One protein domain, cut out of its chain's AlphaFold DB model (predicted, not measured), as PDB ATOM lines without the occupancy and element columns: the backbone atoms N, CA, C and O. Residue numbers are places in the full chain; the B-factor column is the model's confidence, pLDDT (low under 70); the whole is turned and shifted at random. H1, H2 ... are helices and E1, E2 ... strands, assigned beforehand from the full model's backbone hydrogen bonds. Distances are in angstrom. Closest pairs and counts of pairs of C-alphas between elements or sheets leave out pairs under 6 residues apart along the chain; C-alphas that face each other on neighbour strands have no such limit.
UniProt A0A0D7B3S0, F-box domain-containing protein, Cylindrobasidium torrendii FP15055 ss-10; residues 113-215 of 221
ATOM      1  N   GLU A 113     -25.337  49.742  -4.658       93.12
ATOM      2  CA  GLU A 113     -26.550  50.162  -3.950       93.12
ATOM      3  C   GLU A 113     -27.781  50.165  -4.870       93.12
ATOM      4  O   GLU A 113     -28.879  49.765  -4.475       93.12
ATOM      5  N   ILE A 114     -27.600  50.588  -6.124       94.50
ATOM      6  CA  ILE A 114     -28.671  50.586  -7.127       94.50
ATOM      7  C   ILE A 114     -28.992  49.154  -7.537       94.50
ATOM      8  O   ILE A 114     -30.161  48.787  -7.632       94.50
ATOM      9  N   LEU A 115     -27.965  48.325  -7.720       92.00
ATOM     10  CA  LEU A 115     -28.138  46.914  -8.038       92.00
ATOM     11  C   LEU A 115     -28.885  46.167  -6.917       92.00
ATOM     12  O   LEU A 115     -29.831  45.437  -7.187       92.00
ATOM     13  N   GLN A 116     -28.523  46.423  -5.660       91.31
ATOM     14  CA  GLN A 116     -29.214  45.904  -4.476       91.31
ATOM     15  C   GLN A 116     -30.673  46.368  -4.389       91.31
ATOM     16  O   GLN A 116     -31.551  45.579  -4.046       91.31
ATOM     17  N   SER A 117     -30.947  47.626  -4.742       90.62
ATOM     18  CA  SER A 117     -32.315  48.154  -4.801       90.62
ATOM     19  C   SER A 117     -33.144  47.452  -5.880       90.62
ATOM     20  O   SER A 117     -34.287  47.086  -5.630       90.62
ATOM     21  N   ILE A 118     -32.559  47.200  -7.057       89.88
ATOM     22  CA  ILE A 118     -33.200  46.401  -8.111       89.88
ATOM     23  C   ILE A 118     -33.487  44.988  -7.601       89.88
ATOM     24  O   ILE A 118     -34.596  44.501  -7.782       89.88
ATOM     25  N   PHE A 119     -32.529  44.347  -6.925       89.00
ATOM     26  CA  PHE A 119     -32.728  43.013  -6.356       89.00
ATOM     27  C   PHE A 119     -33.897  42.981  -5.362       89.00
ATOM     28  O   PHE A 119     -34.725  42.081  -5.441       89.00
ATOM     29  N   LEU A 120     -34.038  43.985  -4.491       83.88
ATOM     30  CA  LEU A 120     -35.205  44.081  -3.605       83.88
ATOM     31  C   LEU A 120     -36.519  44.229  -4.368       83.88
ATOM     32  O   LEU A 120     -37.496  43.610  -3.986       83.88
ATOM     33  N   LEU A 121     -36.549  45.003  -5.453       82.44
ATOM     34  CA  LEU A 121     -37.754  45.141  -6.276       82.44
ATOM     35  C   LEU A 121     -38.129  43.841  -7.001       82.44
ATOM     36  O   LEU A 121     -39.284  43.675  -7.377       82.44
ATOM     37  N   THR A 122     -37.172  42.929  -7.207       77.81
ATOM     38  CA  THR A 122     -37.464  41.577  -7.718       77.81
ATOM     39  C   THR A 122     -37.966  40.624  -6.636       77.81
ATOM     40  O   THR A 122     -38.561  39.600  -6.956       77.81
ATOM     41  N   LEU A 123     -37.732  40.949  -5.364       73.56
ATOM     42  CA  LEU A 123     -38.319  40.253  -4.230       73.56
ATOM     43  C   LEU A 123     -39.659  40.913  -3.941       73.56
ATOM     44  O   LEU A 123     -39.735  41.791  -3.092       73.56
ATOM     45  N   ASP A 124     -40.702  40.534  -4.669       63.91
ATOM     46  CA  ASP A 124     -42.045  41.001  -4.346       63.91
ATOM     47  C   ASP A 124     -42.450  40.450  -2.959       63.91
ATOM     48  O   ASP A 124     -42.645  39.238  -2.823       63.91
ATOM     49  N   PRO A 125     -42.531  41.290  -1.905       55.16
ATOM     50  CA  PRO A 125     -42.915  40.832  -0.573       55.16
ATOM     51  C   PRO A 125     -44.411  40.492  -0.498       55.16
ATOM     52  O   PRO A 125     -44.818  39.787   0.426       55.16
ATOM     53  N   ASP A 126     -45.200  40.972  -1.465       52.62
ATOM     54  CA  ASP A 126     -46.641  40.761  -1.593       52.62
ATOM     55  C   ASP A 126     -46.977  39.654  -2.607       52.62
ATOM     56  O   ASP A 126     -48.154  39.313  -2.767       52.62
ATOM     57  N   SER A 127     -45.969  39.033  -3.238       55.31
ATOM     58  CA  SER A 127     -46.116  37.763  -3.958       55.31
ATOM     59  C   SER A 127     -46.357  36.650  -2.940       55.31
ATOM     60  O   SER A 127     -45.496  35.823  -2.625       55.31
ATOM     61  N   ILE A 128     -47.562  36.664  -2.377       52.38
ATOM     62  CA  ILE A 128     -48.154  35.545  -1.663       52.38
ATOM     63  C   ILE A 128     -48.122  34.375  -2.656       52.38
ATOM     64  O   ILE A 128     -48.576  34.559  -3.788       52.38
ATOM     65  N   PRO A 129     -47.584  33.199  -2.276       57.03
ATOM     66  CA  PRO A 129     -47.695  32.008  -3.106       57.03
ATOM     67  C   PRO A 129     -49.144  31.871  -3.562       57.03
ATOM     68  O   PRO A 129     -50.042  31.974  -2.726       57.03
ATOM     69  N   GLU A 130     -49.394  31.700  -4.857       56.56
ATOM     70  CA  GLU A 130     -50.764  31.489  -5.311       56.56
ATOM     71  C   GLU A 130     -51.238  30.169  -4.696       56.56
ATOM     72  O   GLU A 130     -50.645  29.114  -4.936       56.56
ATOM     73  N   ILE A 131     -52.222  30.266  -3.797       57.41
ATOM     74  CA  ILE A 131     -52.828  29.125  -3.121       57.41
ATOM     75  C   ILE A 131     -54.117  28.812  -3.872       57.41
ATOM     76  O   ILE A 131     -55.113  29.525  -3.720       57.41
ATOM     77  N   SER A 132     -54.112  27.742  -4.655       63.62
ATOM     78  CA  SER A 132     -55.306  27.223  -5.318       63.62
ATOM     79  C   SER A 132     -55.706  25.879  -4.707       63.62
ATOM     80  O   SER A 132     -54.875  25.093  -4.252       63.62
ATOM     81  N   LEU A 133     -57.013  25.627  -4.636       58.94
ATOM     82  CA  LEU A 133     -57.540  24.287  -4.397       58.94
ATOM     83  C   LEU A 133     -57.688  23.622  -5.758       58.94
ATOM     84  O   LEU A 133     -58.500  24.059  -6.571       58.94
ATOM     85  N   ASP A 134     -56.919  22.567  -5.990       65.44
ATOM     86  CA  ASP A 134     -57.216  21.624  -7.056       65.44
ATOM     87  C   ASP A 134     -58.440  20.808  -6.612       65.44
ATOM     88  O   ASP A 134     -58.346  19.921  -5.754       65.44
ATOM     89  N   GLU A 135     -59.610  21.171  -7.149       63.56
ATOM     90  CA  GLU A 135     -60.891  20.518  -6.853       63.56
ATOM     91  C   GLU A 135     -60.912  19.047  -7.302       63.56
ATOM     92  O   GLU A 135     -61.641  18.246  -6.718       63.56
ATOM     93  N   GLU A 136     -60.101  18.666  -8.294       65.75
ATOM     94  CA  GLU A 136     -60.037  17.296  -8.815       65.75
ATOM     95  C   GLU A 136     -59.119  16.407  -7.967       65.75
ATOM     96  O   GLU A 136     -59.397  15.220  -7.782       65.75
ATOM     97  N   ALA A 137     -58.043  16.973  -7.411       62.28
ATOM     98  CA  ALA A 137     -57.112  16.251  -6.541       62.28
ATOM     99  C   ALA A 137     -57.427  16.360  -5.034       62.28
ATOM    100  O   ALA A 137     -56.739  15.709  -4.240       62.28
ATOM    101  N   GLU A 138     -58.424  17.169  -4.645       63.38
ATOM    102  CA  GLU A 138     -58.750  17.557  -3.259       63.38
ATOM    103  C   GLU A 138     -57.520  18.072  -2.483       63.38
ATOM    104  O   GLU A 138     -57.285  17.720  -1.321       63.38
ATOM    105  N   ARG A 139     -56.669  18.872  -3.138       56.16
ATOM    106  CA  ARG A 139     -55.374  19.297  -2.584       56.16
ATOM    107  C   ARG A 139     -55.116  20.778  -2.798       56.16
ATOM    108  O   ARG A 139     -55.566  21.375  -3.765       56.16
ATOM    109  N   TRP A 140     -54.349  21.346  -1.876       58.56
ATOM    110  CA  TRP A 140     -53.824  22.697  -1.997       58.56
ATOM    111  C   TRP A 140     -52.580  22.680  -2.887       58.56
ATOM    112  O   TRP A 140     -51.608  21.985  -2.574       58.56
ATOM    113  N   GLU A 141     -52.618  23.430  -3.980       56.56
ATOM    114  CA  GLU A 141     -51.473  23.720  -4.834       56.56
ATOM    115  C   GLU A 141     -50.878  25.077  -4.433       56.56
ATOM    116  O   GLU A 141     -51.595  26.018  -4.091       56.56
ATOM    117  N   PHE A 142     -49.546  25.140  -4.401       58.69
ATOM    118  CA  PHE A 142     -48.794  26.331  -4.017       58.69
ATOM    119  C   PHE A 142     -47.805  26.657  -5.126       58.69
ATOM    120  O   PHE A 142     -46.824  25.931  -5.311       58.69
ATOM    121  N   THR A 143     -48.009  27.762  -5.831       56.50
ATOM    122  CA  THR A 143     -47.041  28.228  -6.826       56.50
ATOM    123  C   THR A 143     -45.991  29.096  -6.136       56.50
ATOM    124  O   THR A 143     -46.303  30.146  -5.575       56.50
ATOM    125  N   ALA A 144     -44.734  28.642  -6.127       54.25
ATOM    126  CA  ALA A 144     -43.624  29.463  -5.651       54.25
ATOM    127  C   ALA A 144     -43.398  30.649  -6.610       54.25
ATOM    128  O   ALA A 144     -43.558  30.472  -7.819       54.25
ATOM    129  N   PRO A 145     -42.986  31.832  -6.113       57.31
ATOM    130  CA  PRO A 145     -42.581  32.924  -6.992       57.31
ATOM    131  C   PRO A 145     -41.463  32.451  -7.934       57.31
ATOM    132  O   PRO A 145     -40.521  31.789  -7.493       57.31
ATOM    133  N   GLU A 146     -41.536  32.802  -9.222       54.97
ATOM    134  CA  GLU A 146     -40.580  32.353 -10.256       54.97
ATOM    135  C   GLU A 146     -39.121  32.787  -9.995       54.97
ATOM    136  O   GLU A 146     -38.185  32.289 -10.628       54.97
ATOM    137  N   TYR A 147     -38.890  33.710  -9.060       56.91
ATOM    138  CA  TYR A 147     -37.586  34.315  -8.805       56.91
ATOM    139  C   TYR A 147     -36.924  33.698  -7.572       56.91
ATOM    140  O   TYR A 147     -37.336  33.914  -6.435       56.91
ATOM    141  N   THR A 148     -35.826  32.976  -7.794       65.88
ATOM    142  CA  THR A 148     -34.963  32.498  -6.710       65.88
ATOM    143  C   THR A 148     -33.705  33.372  -6.642       65.88
ATOM    144  O   THR A 148     -33.012  33.566  -7.642       65.88
ATOM    145  N   LEU A 149     -33.379  33.895  -5.454       74.88
ATOM    146  CA  LEU A 149     -32.129  34.627  -5.168       74.88
ATOM    147  C   LEU A 149     -30.855  33.962  -5.735       74.88
ATOM    148  O   LEU A 149     -29.986  34.686  -6.229       74.88
ATOM    149  N   PRO A 150     -30.727  32.614  -5.746       75.25
ATOM    150  CA  PRO A 150     -29.633  31.927  -6.427       75.25
ATOM    151  C   PRO A 150     -29.428  32.340  -7.889       75.25
ATOM    152  O   PRO A 150     -28.284  32.432  -8.324       75.25
ATOM    153  N   SER A 151     -30.488  32.647  -8.643       80.69
ATOM    154  CA  SER A 151     -30.370  33.081 -10.041       80.69
ATOM    155  C   SER A 151     -29.589  34.391 -10.177       80.69
ATOM    156  O   SER A 151     -28.788  34.528 -11.103       80.69
ATOM    157  N   LEU A 152     -29.737  35.326  -9.229       83.50
ATOM    158  CA  LEU A 152     -28.991  36.590  -9.222       83.50
ATOM    159  C   LEU A 152     -27.487  36.360  -8.995       83.50
ATOM    160  O   LEU A 152     -26.650  37.018  -9.615       83.50
ATOM    161  N   GLU A 153     -27.121  35.376  -8.168       86.19
ATOM    162  CA  GLU A 153     -25.718  35.021  -7.906       86.19
ATOM    163  C   GLU A 153     -25.008  34.373  -9.097       86.19
ATOM    164  O   GLU A 153     -23.772  34.300  -9.120       86.19
ATOM    165  N   LEU A 154     -25.759  33.852 -10.064       87.19
ATOM    166  CA  LEU A 154     -25.211  33.166 -11.230       87.19
ATOM    167  C   LEU A 154     -24.952  34.112 -12.409       87.19
ATOM    168  O   LEU A 154     -24.242  33.723 -13.334       87.19
ATOM    169  N   VAL A 155     -25.436  35.358 -12.353       86.62
ATOM    170  CA  VAL A 155     -25.287  36.331 -13.448       86.62
ATOM    171  C   VAL A 155     -23.832  36.753 -13.645       86.62
ATOM    172  O   VAL A 155     -23.295  36.671 -14.753       86.62
ATOM    173  N   CYS A 156     -23.169  37.239 -12.593       87.56
ATOM    174  CA  CYS A 156     -21.750  37.588 -12.637       87.56
ATOM    175  C   CYS A 156     -21.137  37.716 -11.237       87.56
ATOM    176  O   CYS A 156     -21.828  37.656 -10.221       87.56
ATOM    177  N   ARG A 157     -19.813  37.915 -11.182       89.12
ATOM    178  CA  ARG A 157     -19.082  38.080  -9.914       89.12
ATOM    179  C   ARG A 157     -19.541  39.310  -9.126       89.12
ATOM    180  O   ARG A 157     -19.618  39.235  -7.905       89.12
ATOM    181  N   GLU A 158     -19.850  40.411  -9.806       90.19
ATOM    182  CA  GLU A 158     -20.298  41.655  -9.166       90.19
ATOM    183  C   GLU A 158     -21.710  41.519  -8.603       90.19
ATOM    184  O   GLU A 158     -21.936  41.892  -7.458       90.19
ATOM    185  N   TRP A 159     -22.629  40.893  -9.345       91.81
ATOM    186  CA  TRP A 159     -23.986  40.601  -8.874       91.81
ATOM    187  C   TRP A 159     -23.979  39.665  -7.674       91.81
ATOM    188  O   TRP A 159     -24.632  39.940  -6.672       91.81
ATOM    189  N   ARG A 160     -23.161  38.607  -7.731       91.69
ATOM    190  CA  ARG A 160     -22.953  37.717  -6.589       91.69
ATOM    191  C   ARG A 160     -22.449  38.480  -5.373       91.69
ATOM    192  O   ARG A 160     -22.989  38.308  -4.289       91.69
ATOM    193  N   LYS A 161     -21.426  39.319  -5.539       92.25
ATOM    194  CA  LYS A 161     -20.890  40.119  -4.436       92.25
ATOM    195  C   LYS A 161     -21.958  41.057  -3.865       92.25
ATOM    196  O   LYS A 161     -22.180  41.042  -2.662       92.25
ATOM    197  N   ALA A 162     -22.657  41.800  -4.721       92.31
ATOM    198  CA  ALA A 162     -23.721  42.717  -4.323       92.31
ATOM    199  C   ALA A 162     -24.847  42.015  -3.548       92.31
ATOM    200  O   ALA A 162     -25.327  42.568  -2.560       92.31
ATOM    201  N   ALA A 163     -25.228  40.803  -3.967       90.88
ATOM    202  CA  ALA A 163     -26.239  39.995  -3.296       90.88
ATOM    203  C   ALA A 163     -25.762  39.463  -1.933       90.88
ATOM    204  O   ALA A 163     -26.499  39.528  -0.952       90.88
ATOM    205  N   LEU A 164     -24.525  38.963  -1.843       89.62
ATOM    206  CA  LEU A 164     -23.956  38.431  -0.594       89.62
ATOM    207  C   LEU A 164     -23.655  39.521   0.443       89.62
ATOM    208  O   LEU A 164     -23.779  39.285   1.647       89.62
ATOM    209  N   ASP A 165     -23.273  40.712  -0.013       90.62
ATOM    210  CA  ASP A 165     -22.978  41.860   0.848       90.62
ATOM    211  C   ASP A 165     -24.252  42.566   1.347       90.62
ATOM    212  O   ASP A 165     -24.152  43.496   2.149       90.62
ATOM    213  N   PHE A 166     -25.446  42.114   0.933       89.88
ATOM    214  CA  PHE A 166     -26.724  42.722   1.299       89.88
ATOM    215  C   PHE A 166     -27.653  41.752   2.046       89.88
ATOM    216  O   PHE A 166     -28.513  41.112   1.436       89.88
ATOM    217  N   PRO A 167     -27.528  41.657   3.386       87.88
ATOM    218  CA  PRO A 167     -28.270  40.686   4.195       87.88
ATOM    219  C   PRO A 167     -29.794  40.789   4.085       87.88
ATOM    220  O   PRO A 167     -30.480  39.789   4.261       87.88
ATOM    221  N   LEU A 168     -30.322  41.975   3.760       83.62
ATOM    222  CA  LEU A 168     -31.760  42.206   3.608       83.62
ATOM    223  C   LEU A 168     -32.375  41.392   2.458       83.62
ATOM    224  O   LEU A 168     -33.535  41.021   2.539       83.62
ATOM    225  N   LEU A 169     -31.611  41.036   1.420       82.94
ATOM    226  CA  LEU A 169     -32.120  40.137   0.372       82.94
ATOM    227  C   LEU A 169     -32.418  38.741   0.914       82.94
ATOM    228  O   LEU A 169     -33.281  38.049   0.396       82.94
ATOM    229  N   TRP A 170     -31.707  38.339   1.963       82.94
ATOM    230  CA  TRP A 170     -31.786  37.019   2.576       82.94
ATOM    231  C   TRP A 170     -32.742  36.985   3.772       82.94
ATOM    232  O   TRP A 170     -32.850  35.953   4.432       82.94
ATOM    233  N   SER A 171     -33.435  38.092   4.069       77.38
ATOM    234  CA  SER A 171     -34.463  38.149   5.115       77.38
ATOM    235  C   SER A 171     -35.821  37.617   4.648       77.38
ATOM    236  O   SER A 171     -36.813  37.783   5.347       77.38
ATOM    237  N   THR A 172     -35.906  36.988   3.481       72.69
ATOM    238  CA  THR A 172     -37.100  36.256   3.056       72.69
ATOM    239  C   THR A 172     -36.668  34.863   2.636       72.69
ATOM    240  O   THR A 172     -35.757  34.700   1.826       72.69
ATOM    241  N   ILE A 173     -37.297  33.849   3.221       70.44
ATOM    242  CA  ILE A 173     -37.034  32.447   2.924       70.44
ATOM    243  C   ILE A 173     -38.249  31.915   2.176       70.44
ATOM    244  O   ILE A 173     -39.293  31.703   2.785       70.44
ATOM    245  N   CYS A 174     -38.098  31.673   0.875       65.38
ATOM    246  CA  CYS A 174     -39.066  30.925   0.076       65.38
ATOM    247  C   CYS A 174     -38.518  29.513  -0.138       65.38
ATOM    248  O   CYS A 174     -37.483  29.346  -0.785       65.38
ATOM    249  N   THR A 175     -39.163  28.492   0.427       63.19
ATOM    250  CA  THR A 175     -38.715  27.101   0.270       63.19
ATOM    251  C   THR A 175     -39.873  26.153  -0.017       63.19
ATOM    252  O   THR A 175     -40.920  26.214   0.625       63.19
ATOM    253  N   GLU A 176     -39.662  25.261  -0.986       63.12
ATOM    254  CA  GLU A 176     -40.561  24.145  -1.263       63.12
ATOM    255  C   GLU A 176     -40.312  23.026  -0.241       63.12
ATOM    256  O   GLU A 176     -39.250  22.399  -0.254       63.12
ATOM    257  N   LEU A 177     -41.284  22.743   0.628       63.12
ATOM    258  CA  LEU A 177     -41.280  21.541   1.457       63.12
ATOM    259  C   LEU A 177     -41.962  20.397   0.691       63.12
ATOM    260  O   LEU A 177     -43.160  20.481   0.390       63.12
ATOM    261  N   PRO A 178     -41.246  19.305   0.372       57.81
ATOM    262  CA  PRO A 178     -41.857  18.183  -0.311       57.81
ATOM    263  C   PRO A 178     -42.790  17.427   0.644       57.81
ATOM    264  O   PRO A 178     -42.560  17.343   1.856       57.81
ATOM    265  N   VAL A 179     -43.904  16.946   0.090       57.91
ATOM    266  CA  VAL A 179     -44.964  16.272   0.844       57.91
ATOM    267  C   VAL A 179     -44.592  14.799   1.037       57.91
ATOM    268  O   VAL A 179     -44.521  14.040   0.077       57.91
ATOM    269  N   LEU A 180     -44.410  14.418   2.305       53.69
ATOM    270  CA  LEU A 180     -44.493  13.073   2.903       53.69
ATOM    271  C   LEU A 180     -43.590  11.927   2.380       53.69
ATOM    272  O   LEU A 180     -43.488  10.941   3.100       53.69
ATOM    273  N   ASP A 181     -42.860  12.058   1.267       59.47
ATOM    274  CA  ASP A 181     -41.944  11.023   0.730       59.47
ATOM    275  C   ASP A 181     -40.530  11.582   0.430       59.47
ATOM    276  O   ASP A 181     -39.973  11.408  -0.656       59.47
ATOM    277  N   ASN A 182     -39.922  12.294   1.383       62.97
ATOM    278  CA  ASN A 182     -38.605  12.909   1.170       62.97
ATOM    279  C   ASN A 182     -37.486  11.880   1.329       62.97
ATOM    280  O   ASN A 182     -37.405  11.188   2.348       62.97
ATOM    281  N   THR A 183     -36.549  11.847   0.383       71.75
ATOM    282  CA  THR A 183     -35.298  11.119   0.603       71.75
ATOM    283  C   THR A 183     -34.419  11.865   1.616       71.75
ATOM    284  O   THR A 183     -34.527  13.084   1.780       71.75
ATOM    285  N   GLU A 184     -33.491  11.167   2.282       74.44
ATOM    286  CA  GLU A 184     -32.477  11.828   3.129       74.44
ATOM    287  C   GLU A 184     -31.696  12.909   2.360       74.44
ATOM    288  O   GLU A 184     -31.306  13.929   2.935       74.44
ATOM    289  N   ALA A 185     -31.507  12.720   1.050       73.00
ATOM    290  CA  ALA A 185     -30.845  13.685   0.183       73.00
ATOM    291  C   ALA A 185     -31.671  14.969  -0.007       73.00
ATOM    292  O   ALA A 185     -31.099  16.061   0.010       73.00
ATOM    293  N   ASP A 186     -32.995  14.864  -0.136       69.94
ATOM    294  CA  ASP A 186     -33.883  16.025  -0.280       69.94
ATOM    295  C   ASP A 186     -33.920  16.846   1.010       69.94
ATOM    296  O   ASP A 186     -33.711  18.060   0.984       69.94
ATOM    297  N   ASN A 187     -34.056  16.173   2.155       74.75
ATOM    298  CA  ASN A 187     -33.994  16.822   3.464       74.75
ATOM    299  C   ASN A 187     -32.639  17.514   3.685       74.75
ATOM    300  O   ASN A 187     -32.594  18.652   4.151       74.75
ATOM    301  N   SER A 188     -31.534  16.873   3.290       79.56
ATOM    302  CA  SER A 188     -30.193  17.461   3.394       79.56
ATOM    303  C   SER A 188     -30.040  18.724   2.542       79.56
ATOM    304  O   SER A 188     -29.431  19.694   2.991       79.56
ATOM    305  N   ARG A 189     -30.610  18.749   1.328       74.56
ATOM    306  CA  ARG A 189     -30.585  19.928   0.444       74.56
ATOM    307  C   ARG A 189     -31.395  21.089   1.009       74.56
ATOM    308  O   ARG A 189     -30.916  22.219   0.975       74.56
ATOM    309  N   ILE A 190     -32.578  20.810   1.556       74.50
ATOM    310  CA  ILE A 190     -33.433  21.824   2.188       74.50
ATOM    311  C   ILE A 190     -32.729  22.410   3.409       74.50
ATOM    312  O   ILE A 190     -32.589  23.625   3.506       74.50
ATOM    313  N   ILE A 191     -32.209  21.559   4.302       80.38
ATOM    314  CA  ILE A 191     -31.471  22.007   5.490       80.38
ATOM    315  C   ILE A 191     -30.252  22.840   5.082       80.38
ATOM    316  O   ILE A 191     -30.034  23.910   5.642       80.38
ATOM    317  N   ALA A 192     -29.481  22.402   4.083       80.69
ATOM    318  CA  ALA A 192     -28.341  23.168   3.587       80.69
ATOM    319  C   ALA A 192     -28.762  24.533   3.010       80.69
ATOM    320  O   ALA A 192     -28.106  25.537   3.281       80.69
ATOM    321  N   GLY A 193     -29.865  24.588   2.256       77.94
ATOM    322  CA  GLY A 193     -30.408  25.828   1.698       77.94
ATOM    323  C   GLY A 193     -30.913  26.802   2.766       77.94
ATOM    324  O   GLY A 193     -30.641  28.000   2.670       77.94
ATOM    325  N   LEU A 194     -31.586  26.290   3.800       77.69
ATOM    326  CA  LEU A 194     -32.049  27.066   4.953       77.69
ATOM    327  C   LEU A 194     -30.874  27.608   5.769       77.69
ATOM    328  O   LEU A 194     -30.830  28.805   6.042       77.69
ATOM    329  N   SER A 195     -29.896  26.761   6.101       81.31
ATOM    330  CA  SER A 195     -28.679  27.180   6.807       81.31
ATOM    331  C   SER A 195     -27.937  28.273   6.037       81.31
ATOM    332  O   SER A 195     -27.545  29.277   6.622       81.31
ATOM    333  N   LEU A 196     -27.821  28.130   4.712       82.38
ATOM    334  CA  LEU A 196     -27.186  29.132   3.861       82.38
ATOM    335  C   LEU A 196     -27.935  30.476   3.871       82.38
ATOM    336  O   LEU A 196     -27.291  31.523   3.938       82.38
ATOM    337  N   HIS A 197     -29.272  30.468   3.811       80.38
ATOM    338  CA  HIS A 197     -30.072  31.699   3.896       80.38
ATOM    339  C   HIS A 197     -29.912  32.374   5.259       80.38
ATOM    340  O   HIS A 197     -29.672  33.580   5.323       80.38
ATOM    341  N   LEU A 198     -29.985  31.598   6.344       80.56
ATOM    342  CA  LEU A 198     -29.828  32.109   7.704       80.56
ATOM    343  C   LEU A 198     -28.446  32.738   7.917       80.56
ATOM    344  O   LEU A 198     -28.378  33.877   8.384       80.56
ATOM    345  N   ASP A 199     -27.369  32.067   7.500       84.12
ATOM    346  CA  ASP A 199     -26.000  32.596   7.579       84.12
ATOM    347  C   ASP A 199     -25.859  33.932   6.832       84.12
ATOM    348  O   ASP A 199     -25.252  34.886   7.329       84.12
ATOM    349  N   ARG A 200     -26.452  34.031   5.638       84.62
ATOM    350  CA  ARG A 200     -26.369  35.230   4.788       84.62
ATOM    351  C   ARG A 200     -27.253  36.377   5.273       84.62
ATOM    352  O   ARG A 200     -26.877  37.536   5.100       84.62
ATOM    353  N   SER A 201     -28.365  36.074   5.940       83.75
ATOM    354  CA  SER A 201     -29.255  37.073   6.544       83.75
ATOM    355  C   SER A 201     -28.612  37.843   7.701       83.75
ATOM    356  O   SER A 201     -29.085  38.925   8.038       83.75
ATOM    357  N   LYS A 202     -27.531  37.326   8.315       80.06
ATOM    358  CA  LYS A 202     -26.793  37.961   9.430       80.06
ATOM    359  C   LYS A 202     -27.697  38.519  10.546       80.06
ATOM    360  O   LYS A 202     -27.381  39.551  11.136       80.06
ATOM    361  N   SER A 203     -28.826  37.861  10.822       67.75
ATOM    362  CA  SER A 203     -29.834  38.313  11.798       67.75
ATOM    363  C   SER A 203     -30.558  39.622  11.440       67.75
ATOM    364  O   SER A 203     -31.077  40.293  12.333       67.75
ATOM    365  N   ALA A 204     -30.627  39.988  10.155       62.75
ATOM    366  CA  ALA A 204     -31.534  41.026   9.674       62.75
ATOM    367  C   ALA A 204     -32.963  40.704  10.151       62.75
ATOM    368  O   ALA A 204     -33.433  39.573  10.016       62.75
ATOM    369  N   LEU A 205     -33.593  41.674  10.818       53.59
ATOM    370  CA  LEU A 205     -34.801  41.459  11.608       53.59
ATOM    371  C   LEU A 205     -35.932  40.864  10.752       53.59
ATOM    372  O   LEU A 205     -36.325  41.460   9.757       53.59
ATOM    373  N   CYS A 206     -36.469  39.735  11.221       53.81
ATOM    374  CA  CYS A 206     -37.628  39.010  10.689       53.81
ATOM    375  C   CYS A 206     -37.424  38.357   9.311       53.81
ATOM    376  O   CYS A 206     -37.861  38.920   8.311       53.81
ATOM    377  N   PRO A 207     -36.871  37.124   9.248       55.19
ATOM    378  CA  PRO A 207     -37.069  36.282   8.081       55.19
ATOM    379  C   PRO A 207     -38.575  36.086   7.851       55.19
ATOM    380  O   PRO A 207     -39.236  35.439   8.666       55.19
ATOM    381  N   SER A 208     -39.133  36.658   6.782       56.50
ATOM    382  CA  SER A 208     -40.465  36.259   6.325       56.50
ATOM    383  C   SER A 208     -40.333  34.855   5.739       56.50
ATOM    384  O   SER A 208     -39.509  34.630   4.851       56.50
ATOM    385  N   LEU A 209     -41.051  33.882   6.302       57.69
ATOM    386  CA  LEU A 209     -40.985  32.485   5.879       57.69
ATOM    387  C   LEU A 209     -42.188  32.171   4.987       57.69
ATOM    388  O   LEU A 209     -43.312  32.074   5.474       57.69
ATOM    389  N   CYS A 210     -41.927  31.960   3.702       55.59
ATOM    390  CA  CYS A 210     -42.888  31.470   2.726       55.59
ATOM    391  C   CYS A 210     -42.587  29.992   2.441       55.59
ATOM    392  O   CYS A 210     -41.518  29.639   1.938       55.59
ATOM    393  N   ILE A 211     -43.528  29.111   2.777       55.59
ATOM    394  CA  ILE A 211     -43.430  27.672   2.506       55.59
ATOM    395  C   ILE A 211     -44.353  27.352   1.336       55.59
ATOM    396  O   ILE A 211     -45.548  27.629   1.404       55.59
ATOM    397  N   THR A 212     -43.810  26.741   0.289       52.31
ATOM    398  CA  THR A 212     -44.581  26.173  -0.826       52.31
ATOM    399  C   THR A 212     -44.493  24.645  -0.793       52.31
ATOM    400  O   THR A 212     -43.589  24.083  -0.177       52.31
ATOM    401  N   HIS A 213     -45.439  23.932  -1.403       50.62
ATOM    402  CA  HIS A 213     -45.431  22.466  -1.468       50.62
ATOM    403  C   HIS A 213     -45.216  21.991  -2.906       50.62
ATOM    404  O   HIS A 213     -45.917  22.425  -3.812       50.62
ATOM    405  N   ARG A 214     -44.274  21.060  -3.111       42.56
ATOM    406  CA  ARG A 214     -44.036  20.428  -4.418       42.56
ATOM    407  C   ARG A 214     -44.951  19.214  -4.599       42.56
ATOM    408  O   ARG A 214     -44.811  18.222  -3.880       42.56
ATOM    409  N   THR A 215     -45.835  19.250  -5.591       45.97
ATOM    410  CA  THR A 215     -46.598  18.088  -6.061       45.97
ATOM    411  C   THR A 215     -45.724  17.218  -6.968       45.97
ATOM    412  O   THR A 215     -45.253  17.635  -8.024       45.97
TER     413      THR A 215
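What this domain is: This is residues 113 to 215 of the 221 residues of the protein "F-box domain-containing protein" of Cylindrobasidium torrendii FP15055 ss-10 (UniProt A0A0D7B3S0). A two-strand parallel ribbon, E3 and E4, lies in the middle, with the long helix H5 running back beside E3 and the hairpin of E1 and E2 reaching past the E4 side. The four shorter helices, H1 to H4, cluster at the end where E3 begins and H5 ends, so that the helix cluster and the hairpin lie at opposite ends of the long axis. The printed part has 103 residues with five named helices and four named strands, in the order H1 E1 E2 H2 H3 H4 E3 H5 E4, a mixed class of helices and strands. Its two sheets, E1 with E2 antiparallel and E3 with E4 parallel, have two strands each. It is elongated, 47 by 30 by 27 A, and only just compact, close to loose, with a radius of gyration of the C-alphas of 15.1 A.

How they stand to each other: E3, residues 172 to 178, and E4, residues 208 to 214, are parallel neighbours at 24 degrees, with N 177 and O 212 2.8 A apart, within hydrogen-bond range. With H5, residues 184 to 201, they form a strand-helix-strand unit, two parallel strands joined through a helix, with a right-handed crossover. The closest C-alphas of E3 and H5, those of Ile 173 and His 197, are 7.1 A apart. H5 touches H4, residues 167 to 170, with residues 197 to 201 alone; the C-alphas of Pro 167 and Ser 201 come closest, at 4.4 A. H2, residues 149 to 155, and H3, residues 157 to 164, touch as a helical hairpin, at a shallow tilt of 17 degrees, opposite ways, with the C-alphas of Glu 153 and Arg 160 closest, at 4.1 A. H1, residues 113 to 122, touches H3 at a steep tilt of 69 degrees, only just short of about perpendicular; the C-alphas of Gln 116 and Ala 162 are closest, at 6.4 A. E1, residues 130 to 134, and E2, residues 139 to 143, form an antiparallel hairpin at 151 degrees, with N 141 and O 132 2.8 A apart, within hydrogen-bond range. The closest C-alphas of E2 and E4, those of Phe 142 and Thr 212, are 5.3 A apart. E1 and H5 are apart. Each O i to N i+4 pair is within hydrogen-bond range in H1, H3 and H5; H2 has 1 of 3, beside 4 of 4 O i to N i+3 pairs, and H4 is too short for such a pair.

Where its parts are: H1 begins at C-alpha 113 (-26.550, 50.162, -3.950). H5 is 25.7 A long, E3 19.0 A and E4 19.5 A; E4 ends at C-alpha 214 (-44.036, 20.428, -4.418). H1 measures 14.4 A, E2 12.9 A, E1 11.9 A, H2 10.9 A, H3 10.5 A and H4 5.3 A.

The domain as a whole: The C-alphas farthest apart, those of Glu 113 and Glu 136, are 47.2 A apart. The printed part has no cut, no link is long, and residues 180 to 185 stand free. The mean pLDDT of the printed part is 71.6; residues 124 to 148, 174 to 182, 186 and 203 to 215 of the model are under 70.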